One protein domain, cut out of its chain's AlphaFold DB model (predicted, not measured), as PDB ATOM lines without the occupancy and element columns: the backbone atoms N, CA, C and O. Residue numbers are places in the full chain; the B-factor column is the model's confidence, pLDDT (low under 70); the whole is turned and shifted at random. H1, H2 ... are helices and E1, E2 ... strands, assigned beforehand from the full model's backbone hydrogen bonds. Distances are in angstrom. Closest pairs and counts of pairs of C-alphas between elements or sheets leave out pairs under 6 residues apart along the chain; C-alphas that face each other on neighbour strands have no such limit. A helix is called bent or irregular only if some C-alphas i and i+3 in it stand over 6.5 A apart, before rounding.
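Overview. This is residues 50 to 179 of the 387 residues of the protein "Hypothetical protein" of Skeletonema marinoi (UniProt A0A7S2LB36). A small, strongly twisted wall of four strands has helices H1 and H5 over one face, making two layers. From the wall H2 runs away as an arm, turns at residues 93 to 99, which stick out, and comes partway back as H3; H6 lies at the opposite end of the longest axis. The 130 printed residues hold seven named helices and four named strands, in the order H1 E1 H2 H3 E2 E3 H4 H5 H6 E4 H7. The mixed sheet runs E3 E2 E1 E4, and the class is mixed, helices and strands. The whole is compact, radius of gyration of the C-alphas 14.6 A, with spans of 48 by 34 by 27 A.

Arrangement. Begin with E2, residues 116 to 120, and E3, residues 127 to 131, an antiparallel hairpin: N 118 and O 129 are 2.8 A apart. E1, residues 68 to 72, is antiparallel to E2, with N 70 and O 119 at 2.8 A. Edge strand E4, residues 170 to 173, is parallel to E1, with N 69 and O 170 at 2.8 A. H1, residues 55 to 64, is over E3 and E2 at a height over the sheet of 9.4 A. H5, residues 143 to 155, is on the same face, over E2 at 8.9 A. H1 and H5 touch only at their ends, about perpendicular at 75 degrees, closest at the C-alphas of Phe 55 and Ile 154, 5.4 A. H4, residues 136 to 141, only just touches H5, with 3 pairs of C-alphas within 8 A, and only at the corner; the closest are Phe 139 and Cys 146, 6.0 A. H2, residues 79 to 94, only grazes the sheet with residues 80 to 84, and H7, residues 175 to 178, with residues 175 to 178. H3, residues 99 to 105, is close to H2 but not clearly touching, and H6, residues 161 to 166, stands likewise to H5. Every O i to N i+4 pair is within hydrogen-bond range in H2, H3, H4 and H5; H1 has 2 of 6 and H6 0 of 2, beside 0 of 7 and 2 of 3 O i to N i+3 pairs, and H7 is too short for an i+4 pair.

Along the chain. Find C-alpha 55 at (29.098, 10.627, -3.076), where H1 begins. H2 starts at C-alpha 79, (23.841, 20.590, -23.482), and covers 22.4 A; H5 covers 18.0 A. H7 ends at C-alpha 178, (37.751, 24.621, -15.967). H1 and H6 are irregular, only just: C-alphas 61 and 64 are 6.7 A apart, 162 and 165 6.9 A.

Size, cuts and confidence. Look to the C-alphas of Asn 97 and Thr 162 for the two farthest apart, 48.5 A. The printed part has no cut, and no link is long. Confidence is under 70 at residues 95 to 98, 101 and 157 to 165.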
ATOM      1  N   ILE A  50      18.205  13.563  -6.881       94.19
ATOM      2  CA  ILE A  50      19.169  14.590  -6.483       94.19
ATOM      3  C   ILE A  50      19.762  14.112  -5.165       94.19
ATOM      4  O   ILE A  50      19.001  13.847  -4.239       94.19
ATOM      5  N   GLU A  51      21.083  13.979  -5.116       95.00
ATOM      6  CA  GLU A  51      21.838  13.638  -3.911       95.00
ATOM      7  C   GLU A  51      22.784  14.791  -3.576       95.00
ATOM      8  O   GLU A  51      23.353  15.396  -4.485       95.00
ATOM      9  N   THR A  52      22.962  15.087  -2.293       94.25
ATOM     10  CA  THR A  52      23.818  16.191  -1.813       94.25
ATOM     11  C   THR A  52      24.905  15.738  -0.844       94.25
ATOM     12  O   THR A  52      25.735  16.529  -0.417       94.25
ATOM     13  N   THR A  53      24.895  14.461  -0.461       91.56
ATOM     14  CA  THR A  53      25.802  13.901   0.547       91.56
ATOM     15  C   THR A  53      26.236  12.500   0.151       91.56
ATOM     16  O   THR A  53      25.520  11.814  -0.582       91.56
ATOM     17  N   HIS A  54      27.380  12.058   0.682       91.56
ATOM     18  CA  HIS A  54      27.862  10.682   0.555       91.56
ATOM     19  C   HIS A  54      28.016  10.220  -0.902       91.56
ATOM     20  O   HIS A  54      27.382   9.254  -1.342       91.56
ATOM     21  N   PHE A  55      28.881  10.909  -1.657       94.81
ATOM     22  CA  PHE A  55      29.098  10.627  -3.076       94.81
ATOM     23  C   PHE A  55      29.402   9.143  -3.337       94.81
ATOM     24  O   PHE A  55      28.763   8.510  -4.175       94.81
ATOM     25  N   THR A  56      30.354   8.562  -2.605       92.69
ATOM     26  CA  THR A  56      30.839   7.202  -2.883       92.69
ATOM     27  C   THR A  56      29.851   6.119  -2.445       92.69
ATOM     28  O   THR A  56      29.529   5.223  -3.232       92.69
ATOM     29  N   SER A  57      29.332   6.187  -1.216       92.19
ATOM     30  CA  SER A  57      28.470   5.131  -0.669       92.19
ATOM     31  C   SER A  57      27.048   5.168  -1.228       92.19
ATOM     32  O   SER A  57      26.539   4.119  -1.601       92.19
ATOM     33  N   ASN A  58      26.428   6.340  -1.372       93.44
ATOM     34  CA  ASN A  58      25.049   6.447  -1.854       93.44
ATOM     35  C   ASN A  58      25.004   6.721  -3.370       93.44
ATOM     36  O   ASN A  58      24.584   5.876  -4.169       93.44
ATOM     37  N   PHE A  59      25.518   7.875  -3.807       95.69
ATOM     38  CA  PHE A  59      25.355   8.316  -5.196       95.69
ATOM     39  C   PHE A  59      26.027   7.375  -6.213       95.69
ATOM     40  O   PHE A  59      25.398   6.956  -7.193       95.69
ATOM     41  N   HIS A  60      27.289   7.000  -5.990       95.44
ATOM     42  CA  HIS A  60      28.004   6.065  -6.851       95.44
ATOM     43  C   HIS A  60      27.515   4.628  -6.653       95.44
ATOM     44  O   HIS A  60      27.042   4.022  -7.616       95.44
ATOM     45  N   SER A  61      27.603   4.080  -5.440       93.94
ATOM     46  CA  SER A  61      27.441   2.632  -5.234       93.94
ATOM     47  C   SER A  61      25.987   2.148  -5.309       93.94
ATOM     48  O   SER A  61      25.729   1.050  -5.818       93.94
ATOM     49  N   GLU A  62      25.013   2.950  -4.874       95.25
ATOM     50  CA  GLU A  62      23.604   2.534  -4.830       95.25
ATOM     51  C   GLU A  62      22.805   2.990  -6.052       95.25
ATOM     52  O   GLU A  62      21.965   2.238  -6.552       95.25
ATOM     53  N   ILE A  63      23.075   4.195  -6.566       94.06
ATOM     54  CA  ILE A  63      22.205   4.826  -7.566       94.06
ATOM     55  C   ILE A  63      22.785   4.780  -8.982       94.06
ATOM     56  O   ILE A  63      22.109   4.332  -9.912       94.06
ATOM     57  N   CYS A  64      24.002   5.297  -9.187       95.00
ATOM     58  CA  CYS A  64      24.532   5.534 -10.532       95.00
ATOM     59  C   CYS A  64      25.408   4.403 -11.075       95.00
ATOM     60  O   CYS A  64      25.249   4.036 -12.241       95.00
ATOM     61  N   ARG A  65      26.363   3.913 -10.274       95.81
ATOM     62  CA  ARG A  65      27.401   2.928 -10.640       95.81
ATOM     63  C   ARG A  65      28.107   3.241 -11.964       95.81
ATOM     64  O   ARG A  65      28.418   2.346 -12.749       95.81
ATOM     65  N   ALA A  66      28.301   4.524 -12.263       96.62
ATOM     66  CA  ALA A  66      28.945   4.933 -13.502       96.62
ATOM     67  C   ALA A  66      30.465   4.819 -13.358       96.62
ATOM     68  O   ALA A  66      31.024   5.206 -12.338       96.62
ATOM     69  N   ALA A  67      31.144   4.350 -14.405       95.94
ATOM     70  CA  ALA A  67      32.608   4.285 -14.420       95.94
ATOM     71  C   ALA A  67      33.265   5.674 -14.538       95.94
ATOM     72  O   ALA A  67      34.447   5.839 -14.244       95.94
ATOM     73  N   LYS A  68      32.525   6.673 -15.033       96.25
ATOM     74  CA  LYS A  68      33.022   8.030 -15.269       96.25
ATOM     75  C   LYS A  68      31.983   9.064 -14.867       96.25
ATOM     76  O   LYS A  68      30.797   8.901 -15.162       96.25
ATOM     77  N   TYR A  69      32.456  10.153 -14.280       97.12
ATOM     78  CA  TYR A  69      31.667  11.305 -13.872       97.12
ATOM     79  C   TYR A  69      32.266  12.597 -14.431       97.12
ATOM     80  O   TYR A  69      33.477  12.703 -14.650       97.12
ATOM     81  N   LYS A  70      31.398  13.579 -14.681       96.19
ATOM     82  CA  LYS A  70      31.769  14.920 -15.132       96.19
ATOM     83  C   LYS A  70      31.248  15.975 -14.174       96.19
ATOM     84  O   LYS A  70      30.051  16.002 -13.895       96.19
ATOM     85  N   VAL A  71      32.145  16.840 -13.723       96.44
ATOM     86  CA  VAL A  71      31.845  17.970 -12.840       96.44
ATOM     87  C   VAL A  71      31.570  19.212 -13.680       96.44
ATOM     88  O   VAL A  71      32.307  19.504 -14.622       96.44
ATOM     89  N   HIS A  72      30.505  19.935 -13.360       97.12
ATOM     90  CA  HIS A  72      30.044  21.102 -14.098       97.12
ATOM     91  C   HIS A  72      29.870  22.308 -13.171       97.12
ATOM     92  O   HIS A  72      29.277  22.182 -12.104       97.12
ATOM     93  N   ALA A  73      30.330  23.475 -13.630       96.62
ATOM     94  CA  ALA A  73      30.096  24.752 -12.962       96.62
ATOM     95  C   ALA A  73      28.598  25.082 -12.804       96.62
ATOM     96  O   ALA A  73      27.794  24.700 -13.677       96.62
ATOM     97  N   PRO A  74      28.257  25.876 -11.770       97.56
ATOM     98  CA  PRO A  74      26.950  26.486 -11.596       97.56
ATOM     99  C   PRO A  74      26.400  27.107 -12.871       97.56
ATOM    100  O   PRO A  74      27.104  27.776 -13.630       97.56
ATOM    101  N   LEU A  75      25.115  26.875 -13.111       96.56
ATOM    102  CA  LEU A  75      24.323  27.469 -14.182       96.56
ATOM    103  C   LEU A  75      24.878  27.279 -15.606       96.56
ATOM    104  O   LEU A  75      24.342  27.870 -16.549       96.56
ATOM    105  N   CYS A  76      25.855  26.389 -15.825       96.50
ATOM    106  CA  CYS A  76      26.495  26.244 -17.131       96.50
ATOM    107  C   CYS A  76      25.517  25.820 -18.246       96.50
ATOM    108  O   CYS A  76      24.478  25.198 -18.004       96.50
ATOM    109  N   THR A  77      25.873  26.134 -19.492       96.50
ATOM    110  CA  THR A  77      25.052  25.892 -20.693       96.50
ATOM    111  C   THR A  77      25.428  24.603 -21.430       96.50
ATOM    112  O   THR A  77      25.047  24.389 -22.583       96.50
ATOM    113  N   CYS A  78      26.189  23.707 -20.789       96.62
ATOM    114  CA  CYS A  78      26.511  22.409 -21.372       96.62
ATOM    115  C   CYS A  78      25.219  21.660 -21.728       96.62
ATOM    116  O   CYS A  78      24.345  21.504 -20.881       96.62
ATOM    117  N   SER A  79      25.110  21.133 -22.955       96.56
ATOM    118  CA  SER A  79      23.841  20.590 -23.482       96.56
ATOM    119  C   SER A  79      23.189  19.540 -22.574       96.56
ATOM    120  O   SER A  79      21.965  19.452 -22.502       96.56
ATOM    121  N   LYS A  80      23.991  18.731 -21.870       96.00
ATOM    122  CA  LYS A  80      23.477  17.742 -20.915       96.00
ATOM    123  C   LYS A  80      22.874  18.402 -19.672       96.00
ATOM    124  O   LYS A  80      21.772  18.024 -19.293       96.00
ATOM    125  N   VAL A  81      23.559  19.388 -19.095       97.06
ATOM    126  CA  VAL A  81      23.095  20.166 -17.935       97.06
ATOM    127  C   VAL A  81      21.841  20.959 -18.297       97.06
ATOM    128  O   VAL A  81      20.835  20.838 -17.612       97.06
ATOM    129  N   ASP A  82      21.852  21.672 -19.424       96.81
ATOM    130  CA  ASP A  82      20.712  22.465 -19.903       96.81
ATOM    131  C   ASP A  82      19.448  21.605 -20.102       96.81
ATOM    132  O   ASP A  82      18.372  21.928 -19.604       96.81
ATOM    133  N   ARG A  83      19.578  20.416 -20.710       95.75
ATOM    134  CA  ARG A  83      18.453  19.467 -20.832       95.75
ATOM    135  C   ARG A  83      17.939  18.962 -19.487       95.75
ATOM    136  O   ARG A  83      16.749  18.672 -19.379       95.75
ATOM    137  N   LEU A  84      18.815  18.756 -18.504       95.56
ATOM    138  CA  LEU A  84      18.407  18.318 -17.166       95.56
ATOM    139  C   LEU A  84      17.705  19.456 -16.420       95.56
ATOM    140  O   LEU A  84      16.652  19.215 -15.835       95.56
ATOM    141  N   ARG A  85      18.209  20.688 -16.546       95.81
ATOM    142  CA  ARG A  85      17.591  21.905 -16.006       95.81
ATOM    143  C   ARG A  85      16.201  22.145 -16.585       95.81
ATOM    144  O   ARG A  85      15.255  22.316 -15.827       95.81
ATOM    145  N   GLN A  86      16.041  22.047 -17.904       94.56
ATOM    146  CA  GLN A  86      14.730  22.169 -18.557       94.56
ATOM    147  C   GLN A  86      13.740  21.104 -18.071       94.56
ATOM    148  O   GLN A  86      12.577  21.407 -17.828       94.56
ATOM    149  N   ARG A  87      14.186  19.850 -17.893       91.62
ATOM    150  CA  ARG A  87      13.328  18.792 -17.328       91.62
ATOM    151  C   ARG A  87      12.932  19.094 -15.887       91.62
ATOM    152  O   ARG A  87      11.777  18.899 -15.538       91.62
ATOM    153  N   PHE A  88      13.872  19.565 -15.075       91.44
ATOM    154  CA  PHE A  88      13.605  19.959 -13.697       91.44
ATOM    155  C   PHE A  88      12.577  21.094 -13.623       91.44
ATOM    156  O   PHE A  88      11.606  20.982 -12.883       91.44
ATOM    157  N   GLN A  89      12.728  22.131 -14.451       90.56
ATOM    158  CA  GLN A  89      11.780  23.247 -14.544       90.56
ATOM    159  C   GLN A  89      10.390  22.790 -15.003       90.56
ATOM    160  O   GLN A  89       9.402  23.111 -14.354       90.56
ATOM    161  N   GLN A  90      10.308  21.962 -16.051       89.25
ATOM    162  CA  GLN A  90       9.034  21.402 -16.522       89.25
ATOM    163  C   GLN A  90       8.320  20.589 -15.437       89.25
ATOM    164  O   GLN A  90       7.100  20.653 -15.321       89.25
ATOM    165  N   GLU A  91       9.053  19.806 -14.647       85.38
ATOM    166  CA  GLU A  91       8.461  19.039 -13.548       85.38
ATOM    167  C   GLU A  91       8.082  19.928 -12.359       85.38
ATOM    168  O   GLU A  91       7.061  19.667 -11.726       85.38
ATOM    169  N   LYS A  92       8.832  21.005 -12.092       84.38
ATOM    170  CA  LYS A  92       8.477  22.031 -11.098       84.38
ATOM    171  C   LYS A  92       7.174  22.750 -11.470       84.38
ATOM    172  O   LYS A  92       6.349  22.991 -10.599       84.38
ATOM    173  N   GLU A  93       6.965  23.036 -12.755       85.75
ATOM    174  CA  GLU A  93       5.738  23.663 -13.269       85.75
ATOM    175  C   GLU A  93       4.537  22.706 -13.271       85.75
ATOM    176  O   GLU A  93       3.430  23.106 -12.913       85.75
ATOM    177  N   LYS A  94       4.738  21.434 -13.645       82.75
ATOM    178  CA  LYS A  94       3.669  20.419 -13.649       82.75
ATOM    179  C   LYS A  94       3.248  19.992 -12.244       82.75
ATOM    180  O   LYS A  94       2.065  19.750 -12.019       82.75
ATOM    181  N   ASN A  95       4.196  19.876 -11.313       65.06
ATOM    182  CA  ASN A  95       3.962  19.375  -9.957       65.06
ATOM    183  C   ASN A  95       3.794  20.507  -8.936       65.06
ATOM    184  O   ASN A  95       4.405  20.471  -7.868       65.06
ATOM    185  N   TYR A  96       2.883  21.451  -9.194       55.22
ATOM    186  CA  TYR A  96       2.402  22.387  -8.160       55.22
ATOM    187  C   TYR A  96       1.789  21.676  -6.925       55.22
ATOM    188  O   TYR A  96       1.497  22.329  -5.929       55.22
ATOM    189  N   ASN A  97       1.658  20.341  -6.960       53.22
ATOM    190  CA  ASN A  97       1.234  19.491  -5.854       53.22
ATOM    191  C   ASN A  97       2.379  18.561  -5.366       53.22
ATOM    192  O   ASN A  97       2.617  17.468  -5.879       53.22
ATOM    193  N   THR A  98       3.055  19.029  -4.312       62.44
ATOM    194  CA  THR A  98       3.585  18.253  -3.169       62.44
ATOM    195  C   THR A  98       4.908  17.473  -3.342       62.44
ATOM    196  O   THR A  98       5.880  17.808  -2.669       62.44
ATOM    197  N   SER A  99       5.036  16.505  -4.257       70.50
ATOM    198  CA  SER A  99       6.126  15.498  -4.167       70.50
ATOM    199  C   SER A  99       7.558  16.009  -4.426       70.50
ATOM    200  O   SER A  99       8.491  15.603  -3.731       70.50
ATOM    201  N   LEU A 100       7.781  16.883  -5.418       70.81
ATOM    202  CA  LEU A 100       9.128  17.414  -5.697       70.81
ATOM    203  C   LEU A 100       9.535  18.486  -4.681       70.81
ATOM    204  O   LEU A 100      10.683  18.524  -4.249       70.81
ATOM    205  N   ALA A 101       8.583  19.337  -4.295       67.88
ATOM    206  CA  ALA A 101       8.808  20.374  -3.301       67.88
ATOM    207  C   ALA A 101       9.149  19.770  -1.933       67.88
ATOM    208  O   ALA A 101      10.059  20.259  -1.282       67.88
ATOM    209  N   GLU A 102       8.486  18.685  -1.520       72.06
ATOM    210  CA  GLU A 102       8.832  17.960  -0.287       72.06
ATOM    211  C   GLU A 102      10.254  17.401  -0.322       72.06
ATOM    212  O   GLU A 102      11.012  17.631   0.608       72.06
ATOM    213  N   ARG A 103      10.664  16.772  -1.429       71.19
ATOM    214  CA  ARG A 103      12.032  16.241  -1.563       71.19
ATOM    215  C   ARG A 103      13.117  17.320  -1.575       71.19
ATOM    216  O   ARG A 103      14.251  17.029  -1.224       71.19
ATOM    217  N   LEU A 104      12.796  18.528  -2.040       73.81
ATOM    218  CA  LEU A 104      13.729  19.659  -2.054       73.81
ATOM    219  C   LEU A 104      13.737  20.435  -0.734       73.81
ATOM    220  O   LEU A 104      14.756  21.041  -0.416       73.81
ATOM    221  N   LYS A 105      12.636  20.417   0.034       71.06
ATOM    222  CA  LYS A 105      12.564  21.061   1.355       71.06
ATOM    223  C   LYS A 105      13.635  20.525   2.296       71.06
ATOM    224  O   LYS A 105      14.250  21.314   2.997       71.06
ATOM    225  N   ASP A 106      13.886  19.221   2.251       74.25
ATOM    226  CA  ASP A 106      14.902  18.580   3.093       74.25
ATOM    227  C   ASP A 106      16.336  18.976   2.705       74.25
ATOM    228  O   ASP A 106      17.262  18.786   3.489       74.25
ATOM    229  N   LEU A 107      16.530  19.523   1.501       72.50
ATOM    230  CA  LEU A 107      17.845  19.879   0.970       72.50
ATOM    231  C   LEU A 107      18.160  21.376   1.069       72.50
ATOM    232  O   LEU A 107      19.296  21.742   0.806       72.50
ATOM    233  N   ASP A 108      17.183  22.224   1.409       80.19
ATOM    234  CA  ASP A 108      17.288  23.695   1.406       80.19
ATOM    235  C   ASP A 108      17.838  24.290   0.085       80.19
ATOM    236  O   ASP A 108      18.534  25.303   0.050       80.19
ATOM    237  N   ILE A 109      17.527  23.650  -1.053       80.44
ATOM    238  CA  ILE A 109      18.015  24.052  -2.384       80.44
ATOM    239  C   ILE A 109      16.849  24.479  -3.276       80.44
ATOM    240  O   ILE A 109      15.978  23.682  -3.636       80.44
ATOM    241  N   SER A 110      16.865  25.744  -3.702       85.38
ATOM    242  CA  SER A 110      15.839  26.307  -4.594       85.38
ATOM    243  C   SER A 110      16.018  25.907  -6.070       85.38
ATOM    244  O   SER A 110      15.024  25.654  -6.770       85.38
ATOM    245  N   ASP A 111      17.273  25.822  -6.527       92.06
ATOM    246  CA  ASP A 111      17.695  25.315  -7.835       92.06
ATOM    247  C   ASP A 111      18.997  24.494  -7.693       92.06
ATOM    248  O   ASP A 111      20.056  25.063  -7.417       92.06
ATOM    249  N   PRO A 112      18.972  23.164  -7.908       94.44
ATOM    250  CA  PRO A 112      20.171  22.328  -7.818       94.44
ATOM    251  C   PRO A 112      21.237  22.694  -8.857       94.44
ATOM    252  O   PRO A 112      22.408  22.387  -8.662       94.44
ATOM    253  N   PHE A 113      20.855  23.344  -9.958       97.00
ATOM    254  CA  PHE A 113      21.792  23.760 -10.997       97.00
ATOM    255  C   PHE A 113      22.451  25.106 -10.713       97.00
ATOM    256  O   PHE A 113      23.313  25.498 -11.499       97.00
ATOM    257  N   ASP A 114      22.069  25.801  -9.637       97.06
ATOM    258  CA  ASP A 114      22.818  26.956  -9.144       97.06
ATOM    259  C   ASP A 114      24.091  26.544  -8.399       97.06
ATOM    260  O   ASP A 114      24.919  27.390  -8.132       97.06
ATOM    261  N   ASN A 115      24.299  25.256  -8.118       97.44
ATOM    262  CA  ASN A 115      25.495  24.744  -7.449       97.44
ATOM    263  C   ASN A 115      26.427  24.004  -8.428       97.44
ATOM    264  O   ASN A 115      26.056  23.731  -9.577       97.44
ATOM    265  N   VAL A 116      27.636  23.646  -7.986       97.38
ATOM    266  CA  VAL A 116      28.501  22.708  -8.715       97.38
ATOM    267  C   VAL A 116      27.819  21.338  -8.743       97.38
ATOM    268  O   VAL A 116      27.413  20.798  -7.713       97.38
ATOM    269  N   VAL A 117      27.697  20.752  -9.938       97.94
ATOM    270  CA  VAL A 117      26.999  19.470 -10.124       97.94
ATOM    271  C   VAL A 117      27.896  18.404 -10.731       97.94
ATOM    272  O   VAL A 117      28.647  18.656 -11.677       97.94
ATOM    273  N   VAL A 118      27.758  17.172 -10.246       98.12
ATOM    274  CA  VAL A 118      28.426  15.991 -10.793       98.12
ATOM    275  C   VAL A 118      27.410  15.117 -11.514       98.12
ATOM    276  O   VAL A 118      26.393  14.691 -10.960       98.12
ATOM    277  N   LEU A 119      27.691  14.838 -12.786       97.94
ATOM    278  CA  LEU A 119      26.838  14.039 -13.656       97.94
ATOM    279  C   LEU A 119      27.542  12.736 -14.057       97.94
ATOM    280  O   LEU A 119      28.689  12.789 -14.503       97.94
ATOM    281  N   PRO A 120      26.869  11.570 -14.016       97.56
ATOM    282  CA  PRO A 120      27.430  10.345 -14.582       97.56
ATOM    283  C   PRO A 120      27.599  10.506 -16.096       97.56
ATOM    284  O   PRO A 120      26.678  10.978 -16.772       97.56
ATOM    285  N   ASP A 121      28.731  10.097 -16.673       96.25
ATOM    286  CA  ASP A 121      29.010  10.185 -18.118       96.25
ATOM    287  C   ASP A 121      28.367   9.027 -18.903       96.25
ATOM    288  O   ASP A 121      28.991   8.299 -19.669       96.25
ATOM    289  N   THR A 122      27.069   8.837 -18.672       94.94
ATOM    290  CA  THR A 122      26.228   7.798 -19.271       94.94
ATOM    291  C   THR A 122      25.152   8.408 -20.176       94.94
ATOM    292  O   THR A 122      24.856   9.611 -20.118       94.94
ATOM    293  N   LYS A 123      24.538   7.575 -21.033       92.25
ATOM    294  CA  LYS A 123      23.438   7.989 -21.934       92.25
ATOM    295  C   LYS A 123      22.189   8.431 -21.166       92.25
ATOM    296  O   LYS A 123      21.489   9.344 -21.601       92.25
ATOM    297  N   THR A 124      21.906   7.773 -20.049       92.25
ATOM    298  CA  THR A 124      20.849   8.136 -19.100       92.25
ATOM    299  C   THR A 124      21.457   8.876 -17.913       92.25
ATOM    300  O   THR A 124      22.650   8.753 -17.647       92.25
ATOM    301  N   THR A 125      20.654   9.662 -17.203       94.69
ATOM    302  CA  THR A 125      21.079  10.354 -15.978       94.69
ATOM    303  C   THR A 125      20.049  10.034 -14.904       94.69
ATOM    304  O   THR A 125      19.055  10.750 -14.807       94.69
ATOM    305  N   PRO A 126      20.206   8.894 -14.201       93.06
ATOM    306  CA  PRO A 126      19.245   8.470 -13.186       93.06
ATOM    307  C   PRO A 126      19.285   9.376 -11.953       93.06
ATOM    308  O   PRO A 126      18.264   9.534 -11.286       93.06
ATOM    309  N   ALA A 127      20.435   9.996 -11.683       96.19
ATOM    310  CA  ALA A 127      20.620  10.954 -10.611       96.19
ATOM    311  C   ALA A 127      21.674  12.010 -10.963       96.19
ATOM    312  O   ALA A 127      22.473  11.815 -11.887       96.19
ATOM    313  N   ILE A 128      21.655  13.106 -10.209       97.31
ATOM    314  CA  ILE A 128      22.706  14.122 -10.155       97.31
ATOM    315  C   ILE A 128      23.203  14.242  -8.714       97.31
ATOM    316  O   ILE A 128      22.416  14.065  -7.785       97.31
ATOM    317  N   PHE A 129      24.487  14.543  -8.552       97.56
ATOM    318  CA  PHE A 129      25.048  14.918  -7.261       97.56
ATOM    319  C   PHE A 129      25.278  16.426  -7.252       97.56
ATOM    320  O   PHE A 129      25.795  16.970  -8.231       97.56
ATOM    321  N   VAL A 130      24.854  17.090  -6.186       97.12
ATOM    322  CA  VAL A 130      24.911  18.542  -6.022       97.12
ATOM    323  C   VAL A 130      25.806  18.834  -4.829       97.12
ATOM    324  O   VAL A 130      25.498  18.404  -3.724       97.12
ATOM    325  N   CYS A 131      26.903  19.553  -5.051       96.56
ATOM    326  CA  CYS A 131      27.740  20.010  -3.948       96.56
ATOM    327  C   CYS A 131      27.069  21.227  -3.316       96.56
ATOM    328  O   CYS A 131      26.985  22.278  -3.949       96.56
ATOM    329  N   ASN A 132      26.546  21.099  -2.101       94.44
ATOM    330  CA  ASN A 132      25.905  22.227  -1.417       94.44
ATOM    331  C   ASN A 132      26.908  23.367  -1.176       94.44
ATOM    332  O   ASN A 132      28.108  23.117  -1.204       94.44
ATOM    333  N   GLU A 133      26.447  24.595  -0.920       94.88
ATOM    334  CA  GLU A 133      27.341  25.738  -0.613       94.88
ATOM    335  C   GLU A 133      28.393  25.982  -1.717       94.88
ATOM    336  O   GLU A 133      29.537  26.360  -1.462       94.88
ATOM    337  N   THR A 134      28.023  25.697  -2.970       96.19
ATOM    338  CA  THR A 134      28.840  26.012  -4.152       96.19
ATOM    339  C   THR A 134      28.013  26.740  -5.205       96.19
ATOM    340  O   THR A 134      28.148  26.511  -6.411       96.19
ATOM    341  N   SER A 135      27.116  27.605  -4.732       96.50
ATOM    342  CA  SER A 135      26.213  28.418  -5.539       96.50
ATOM    343  C   SER A 135      26.965  29.221  -6.604       96.50
ATOM    344  O   SER A 135      28.171  29.462  -6.501       96.50
ATOM    345  N   SER A 136      26.264  29.746  -7.615       96.12
ATOM    346  CA  SER A 136      26.910  30.577  -8.633       96.12
ATOM    347  C   SER A 136      27.582  31.815  -8.034       96.12
ATOM    348  O   SER A 136      28.477  32.360  -8.679       96.12
ATOM    349  N   ASN A 137      27.148  32.291  -6.865       95.81
ATOM    350  CA  ASN A 137      27.786  33.413  -6.182       95.81
ATOM    351  C   ASN A 137      29.064  32.967  -5.463       95.81
ATOM    352  O   ASN A 137      30.100  33.596  -5.651       95.81
ATOM    353  N   GLU A 138      29.015  31.864  -4.713       95.69
ATOM    354  CA  GLU A 138      30.194  31.287  -4.049       95.69
ATOM    355  C   GLU A 138      31.272  30.914  -5.071       95.69
ATOM    356  O   GLU A 138      32.416  31.335  -4.935       95.69
ATOM    357  N   PHE A 139      30.890  30.257  -6.169       93.81
ATOM    358  CA  PHE A 139      31.815  29.862  -7.232       93.81
ATOM    359  C   PHE A 139      32.455  31.056  -7.956       93.81
ATOM    360  O   PHE A 139      33.588  30.967  -8.421       93.81
ATOM    361  N   ARG A 140      31.747  32.186  -8.082       90.69
ATOM    362  CA  ARG A 140      32.325  33.418  -8.656       90.69
ATOM    363  C   ARG A 140      33.292  34.106  -7.701       90.69
ATOM    364  O   ARG A 140      34.201  34.774  -8.181       90.69
ATOM    365  N   ASN A 141      33.061  33.977  -6.398       90.62
ATOM    366  CA  ASN A 141      33.945  34.533  -5.383       90.62
ATOM    367  C   ASN A 141      35.230  33.707  -5.283       90.62
ATOM    368  O   ASN A 141      36.313  34.281  -5.285       90.62
ATOM    369  N   ASP A 142      35.104  32.377  -5.224       88.69
ATOM    370  CA  ASP A 142      36.235  31.452  -5.159       88.69
ATOM    371  C   ASP A 142      35.864  30.075  -5.743       88.69
ATOM    372  O   ASP A 142      35.279  29.206  -5.087       88.69
ATOM    373  N   ALA A 143      36.196  29.882  -7.021       89.62
ATOM    374  CA  ALA A 143      35.945  28.628  -7.724       89.62
ATOM    375  C   ALA A 143      36.787  27.473  -7.162       89.62
ATOM    376  O   ALA A 143      36.287  26.353  -7.057       89.62
ATOM    377  N   THR A 144      38.041  27.738  -6.783       86.81
ATOM    378  CA  THR A 144      38.960  26.718  -6.266       86.81
ATOM    379  C   THR A 144      38.457  26.182  -4.932       86.81
ATOM    380  O   THR A 144      38.374  24.969  -4.773       86.81
ATOM    381  N   LEU A 145      37.984  27.050  -4.034       90.00
ATOM    382  CA  LEU A 145      37.384  26.629  -2.766       90.00
ATOM    383  C   LEU A 145      36.149  25.732  -2.962       90.00
ATOM    384  O   LEU A 145      35.987  24.730  -2.262       90.00
ATOM    385  N   CYS A 146      35.283  26.064  -3.925       94.69
ATOM    386  CA  CYS A 146      34.113  25.242  -4.254       94.69
ATOM    387  C   CYS A 146      34.519  23.865  -4.801       94.69
ATOM    388  O   CYS A 146      33.900  22.847  -4.485       94.69
ATOM    389  N   GLU A 147      35.556  23.822  -5.635       93.38
ATOM    390  CA  GLU A 147      36.086  22.572  -6.170       93.38
ATOM    391  C   GLU A 147      36.782  21.726  -5.103       93.38
ATOM    392  O   GLU A 147      36.572  20.517  -5.086       93.38
ATOM    393  N   ASP A 148      37.534  22.343  -4.190       91.12
ATOM    394  CA  ASP A 148      38.151  21.685  -3.035       91.12
ATOM    395  C   ASP A 148      37.104  21.068  -2.114       91.12
ATOM    396  O   ASP A 148      37.267  19.942  -1.636       91.12
ATOM    397  N   LYS A 149      36.004  21.787  -1.873       94.50
ATOM    398  CA  LYS A 149      34.866  21.264  -1.116       94.50
ATOM    399  C   LYS A 149      34.287  20.022  -1.788       94.50
ATOM    400  O   LYS A 149      34.121  18.996  -1.132       94.50
ATOM    401  N   LEU A 150      34.037  20.080  -3.097       95.38
ATOM    402  CA  LEU A 150      33.540  18.918  -3.830       95.38
ATOM    403  C   LEU A 150      34.563  17.773  -3.846       95.38
ATOM    404  O   LEU A 150      34.175  16.615  -3.726       95.38
ATOM    405  N   ALA A 151      35.855  18.068  -3.993       93.12
ATOM    406  CA  ALA A 151      36.908  17.062  -3.955       93.12
ATOM    407  C   ALA A 151      36.886  16.314  -2.616       93.12
ATOM    408  O   ALA A 151      36.866  15.086  -2.615       93.12
ATOM    409  N   LYS A 152      36.772  17.033  -1.495       92.00
ATOM    410  CA  LYS A 152      36.560  16.438  -0.170       92.00
ATOM    411  C   LYS A 152      35.294  15.583  -0.137       92.00
ATOM    412  O   LYS A 152      35.356  14.417   0.206       92.00
ATOM    413  N   GLU A 153      34.155  16.062  -0.625       93.19
ATOM    414  CA  GLU A 153      32.921  15.254  -0.627       93.19
ATOM    415  C   GLU A 153      32.989  13.970  -1.479       93.19
ATOM    416  O   GLU A 153      32.307  12.985  -1.175       93.19
ATOM    417  N   ILE A 154      33.783  13.967  -2.554       93.06
ATOM    418  CA  ILE A 154      33.975  12.800  -3.426       93.06
ATOM    419  C   ILE A 154      35.013  11.833  -2.840       93.06
ATOM    420  O   ILE A 154      34.826  10.615  -2.926       93.06
ATOM    421  N   PHE A 155      36.104  12.365  -2.284       89.19
ATOM    422  CA  PHE A 155      37.313  11.609  -1.947       89.19
ATOM    423  C   PHE A 155      37.566  11.451  -0.436       89.19
ATOM    424  O   PHE A 155      38.441  10.669  -0.059       89.19
ATOM    425  N   ASP A 156      36.811  12.126   0.437       75.44
ATOM    426  CA  ASP A 156      36.965  12.015   1.892       75.44
ATOM    427  C   ASP A 156      36.736  10.566   2.343       75.44
ATOM    428  O   ASP A 156      35.718   9.932   2.049       75.44
ATOM    429  N   GLY A 157      37.739  10.039   3.049       62.66
ATOM    430  CA  GLY A 157      37.902   8.622   3.384       62.66
ATOM    431  C   GLY A 157      39.175   8.002   2.792       62.66
ATOM    432  O   GLY A 157      39.697   7.057   3.372       62.66
ATOM    433  N   ASN A 158      39.713   8.579   1.709       58.00
ATOM    434  CA  ASN A 158      40.988   8.214   1.080       58.00
ATOM    435  C   ASN A 158      41.909   9.447   1.022       58.00
ATOM    436  O   ASN A 158      42.138  10.024  -0.038       58.00
ATOM    437  N   THR A 159      42.420   9.893   2.172       53.88
ATOM    438  CA  THR A 159      43.325  11.061   2.246       53.88
ATOM    439  C   THR A 159      44.707  10.811   1.643       53.88
ATOM    440  O   THR A 159      45.435  11.767   1.373       53.88
ATOM    441  N   ASP A 160      45.073   9.555   1.391       59.06
ATOM    442  CA  ASP A 160      46.300   9.236   0.671       59.06
ATOM    443  C   ASP A 160      46.075   9.426  -0.833       59.06
ATOM    444  O   ASP A 160      45.381   8.647  -1.486       59.06
ATOM    445  N   LYS A 161      46.685  10.478  -1.397       57.22
ATOM    446  CA  LYS A 161      46.624  10.815  -2.834       57.22
ATOM    447  C   LYS A 161      47.021   9.644  -3.748       57.22
ATOM    448  O   LYS A 161      46.531   9.568  -4.869       57.22
ATOM    449  N   THR A 162      47.831   8.705  -3.257       54.06
ATOM    450  CA  THR A 162      48.208   7.456  -3.944       54.06
ATOM    451  C   THR A 162      47.036   6.483  -4.152       54.06
ATOM    452  O   THR A 162      47.147   5.551  -4.942       54.06
ATOM    453  N   SER A 163      45.891   6.691  -3.492       60.34
ATOM    454  CA  SER A 163      44.691   5.852  -3.614       60.34
ATOM    455  C   SER A 163      43.708   6.323  -4.698       60.34
ATOM    456  O   SER A 163      42.786   5.577  -5.038       60.34
ATOM    457  N   LEU A 164      43.880   7.506  -5.303       69.69
ATOM    458  CA  LEU A 164      42.939   7.993  -6.328       69.69
ATOM    459  C   LEU A 164      42.840   7.048  -7.537       69.69
ATOM    460  O   LEU A 164      41.742   6.837  -8.055       69.69
ATOM    461  N   ASP A 165      43.941   6.392  -7.912       68.31
ATOM    462  CA  ASP A 165      43.961   5.401  -8.997       68.31
ATOM    463  C   ASP A 165      43.249   4.086  -8.653       68.31
ATOM    464  O   ASP A 165      42.890   3.314  -9.543       68.31
ATOM    465  N   THR A 166      42.991   3.833  -7.367       79.62
ATOM    466  CA  THR A 166      42.294   2.624  -6.901       79.62
ATOM    467  C   THR A 166      40.774   2.774  -6.875       79.62
ATOM    468  O   THR A 166      40.058   1.799  -6.637       79.62
ATOM    469  N   LEU A 167      40.251   3.977  -7.136       85.50
ATOM    470  CA  LEU A 167      38.812   4.214  -7.141       85.50
ATOM    471  C   LEU A 167      38.129   3.471  -8.305       85.50
ATOM    472  O   LEU A 167      38.624   3.476  -9.434       85.50
ATOM    473  N   PRO A 168      36.929   2.892  -8.093       91.12
ATOM    474  CA  PRO A 168      36.202   2.169  -9.140       91.12
ATOM    475  C   PRO A 168      35.589   3.097 -10.209       91.12
ATOM    476  O   PRO A 168      34.866   2.642 -11.102       91.12
ATOM    477  N   PHE A 169      35.847   4.404 -10.126       93.25
ATOM    478  CA  PHE A 169      35.343   5.418 -11.038       93.25
ATOM    479  C   PHE A 169      36.369   6.528 -11.273       93.25
ATOM    480  O   PHE A 169      37.223   6.798 -10.439       93.25
ATOM    481  N   LYS A 170      36.228   7.227 -12.405       92.00
ATOM    482  CA  LYS A 170      37.005   8.434 -12.722       92.00
ATOM    483  C   LYS A 170      36.129   9.680 -12.665       92.00
ATOM    484  O   LYS A 170      35.029   9.688 -13.223       92.00
ATOM    485  N   VAL A 171      36.633  10.749 -12.060       92.31
ATOM    486  CA  VAL A 171      35.993  12.071 -12.060       92.31
ATOM    487  C   VAL A 171      36.790  12.998 -12.967       92.31
ATOM    488  O   VAL A 171      38.013  12.999 -12.945       92.31
ATOM    489  N   SER A 172      36.099  13.759 -13.814       91.06
ATOM    490  CA  SER A 172      36.735  14.713 -14.724       91.06
ATOM    491  C   SER A 172      36.003  16.048 -14.728       91.06
ATOM    492  O   SER A 172      34.774  16.096 -14.660       91.06
ATOM    493  N   CYS A 173      36.744  17.143 -14.843       91.31
ATOM    494  CA  CYS A 173      36.170  18.481 -14.916       91.31
ATOM    495  C   CYS A 173      35.679  18.772 -16.342       91.31
ATOM    496  O   CYS A 173      36.399  18.579 -17.326       91.31
ATOM    497  N   ALA A 174      34.438  19.238 -16.485       91.62
ATOM    498  CA  ALA A 174      33.942  19.726 -17.764       91.62
ATOM    499  C   ALA A 174      34.578  21.083 -18.104       91.62
ATOM    500  O   ALA A 174      34.946  21.855 -17.221       91.62
ATOM    501  N   LEU A 175      34.622  21.430 -19.395       87.69
ATOM    502  CA  LEU A 175      35.177  22.712 -19.857       87.69
ATOM    503  C   LEU A 175      34.524  23.936 -19.198       87.69
ATOM    504  O   LEU A 175      35.177  24.960 -19.045       87.69
ATOM    505  N   CYS A 176      33.245  23.841 -18.823       92.38
ATOM    506  CA  CYS A 176      32.550  24.920 -18.128       92.38
ATOM    507  C   CYS A 176      33.036  25.132 -16.689       92.38
ATOM    508  O   CYS A 176      32.905  26.243 -16.198       92.38
ATOM    509  N   LEU A 177      33.561  24.090 -16.032       90.19
ATOM    510  CA  LEU A 177      34.168  24.183 -14.703       90.19
ATOM    511  C   LEU A 177      35.591  24.726 -14.802       90.19
ATOM    512  O   LEU A 177      35.945  25.662 -14.104       90.19
ATOM    513  N   LEU A 178      36.367  24.199 -15.753       82.06
ATOM    514  CA  LEU A 178      37.751  24.621 -15.967       82.06
ATOM    515  C   LEU A 178      37.878  26.117 -16.297       82.06
ATOM    516  O   LEU A 178      38.938  26.689 -16.071       82.06
ATOM    517  N   GLY A 179      36.812  26.752 -16.805       75.62
ATOM    518  CA  GLY A 179      36.683  28.209 -16.888       75.62
ATOM    519  C   GLY A 179      37.943  28.903 -17.416       75.62
ATOM    520  O   GLY A 179      38.334  28.699 -18.573       75.62
TER     521      GLY A 179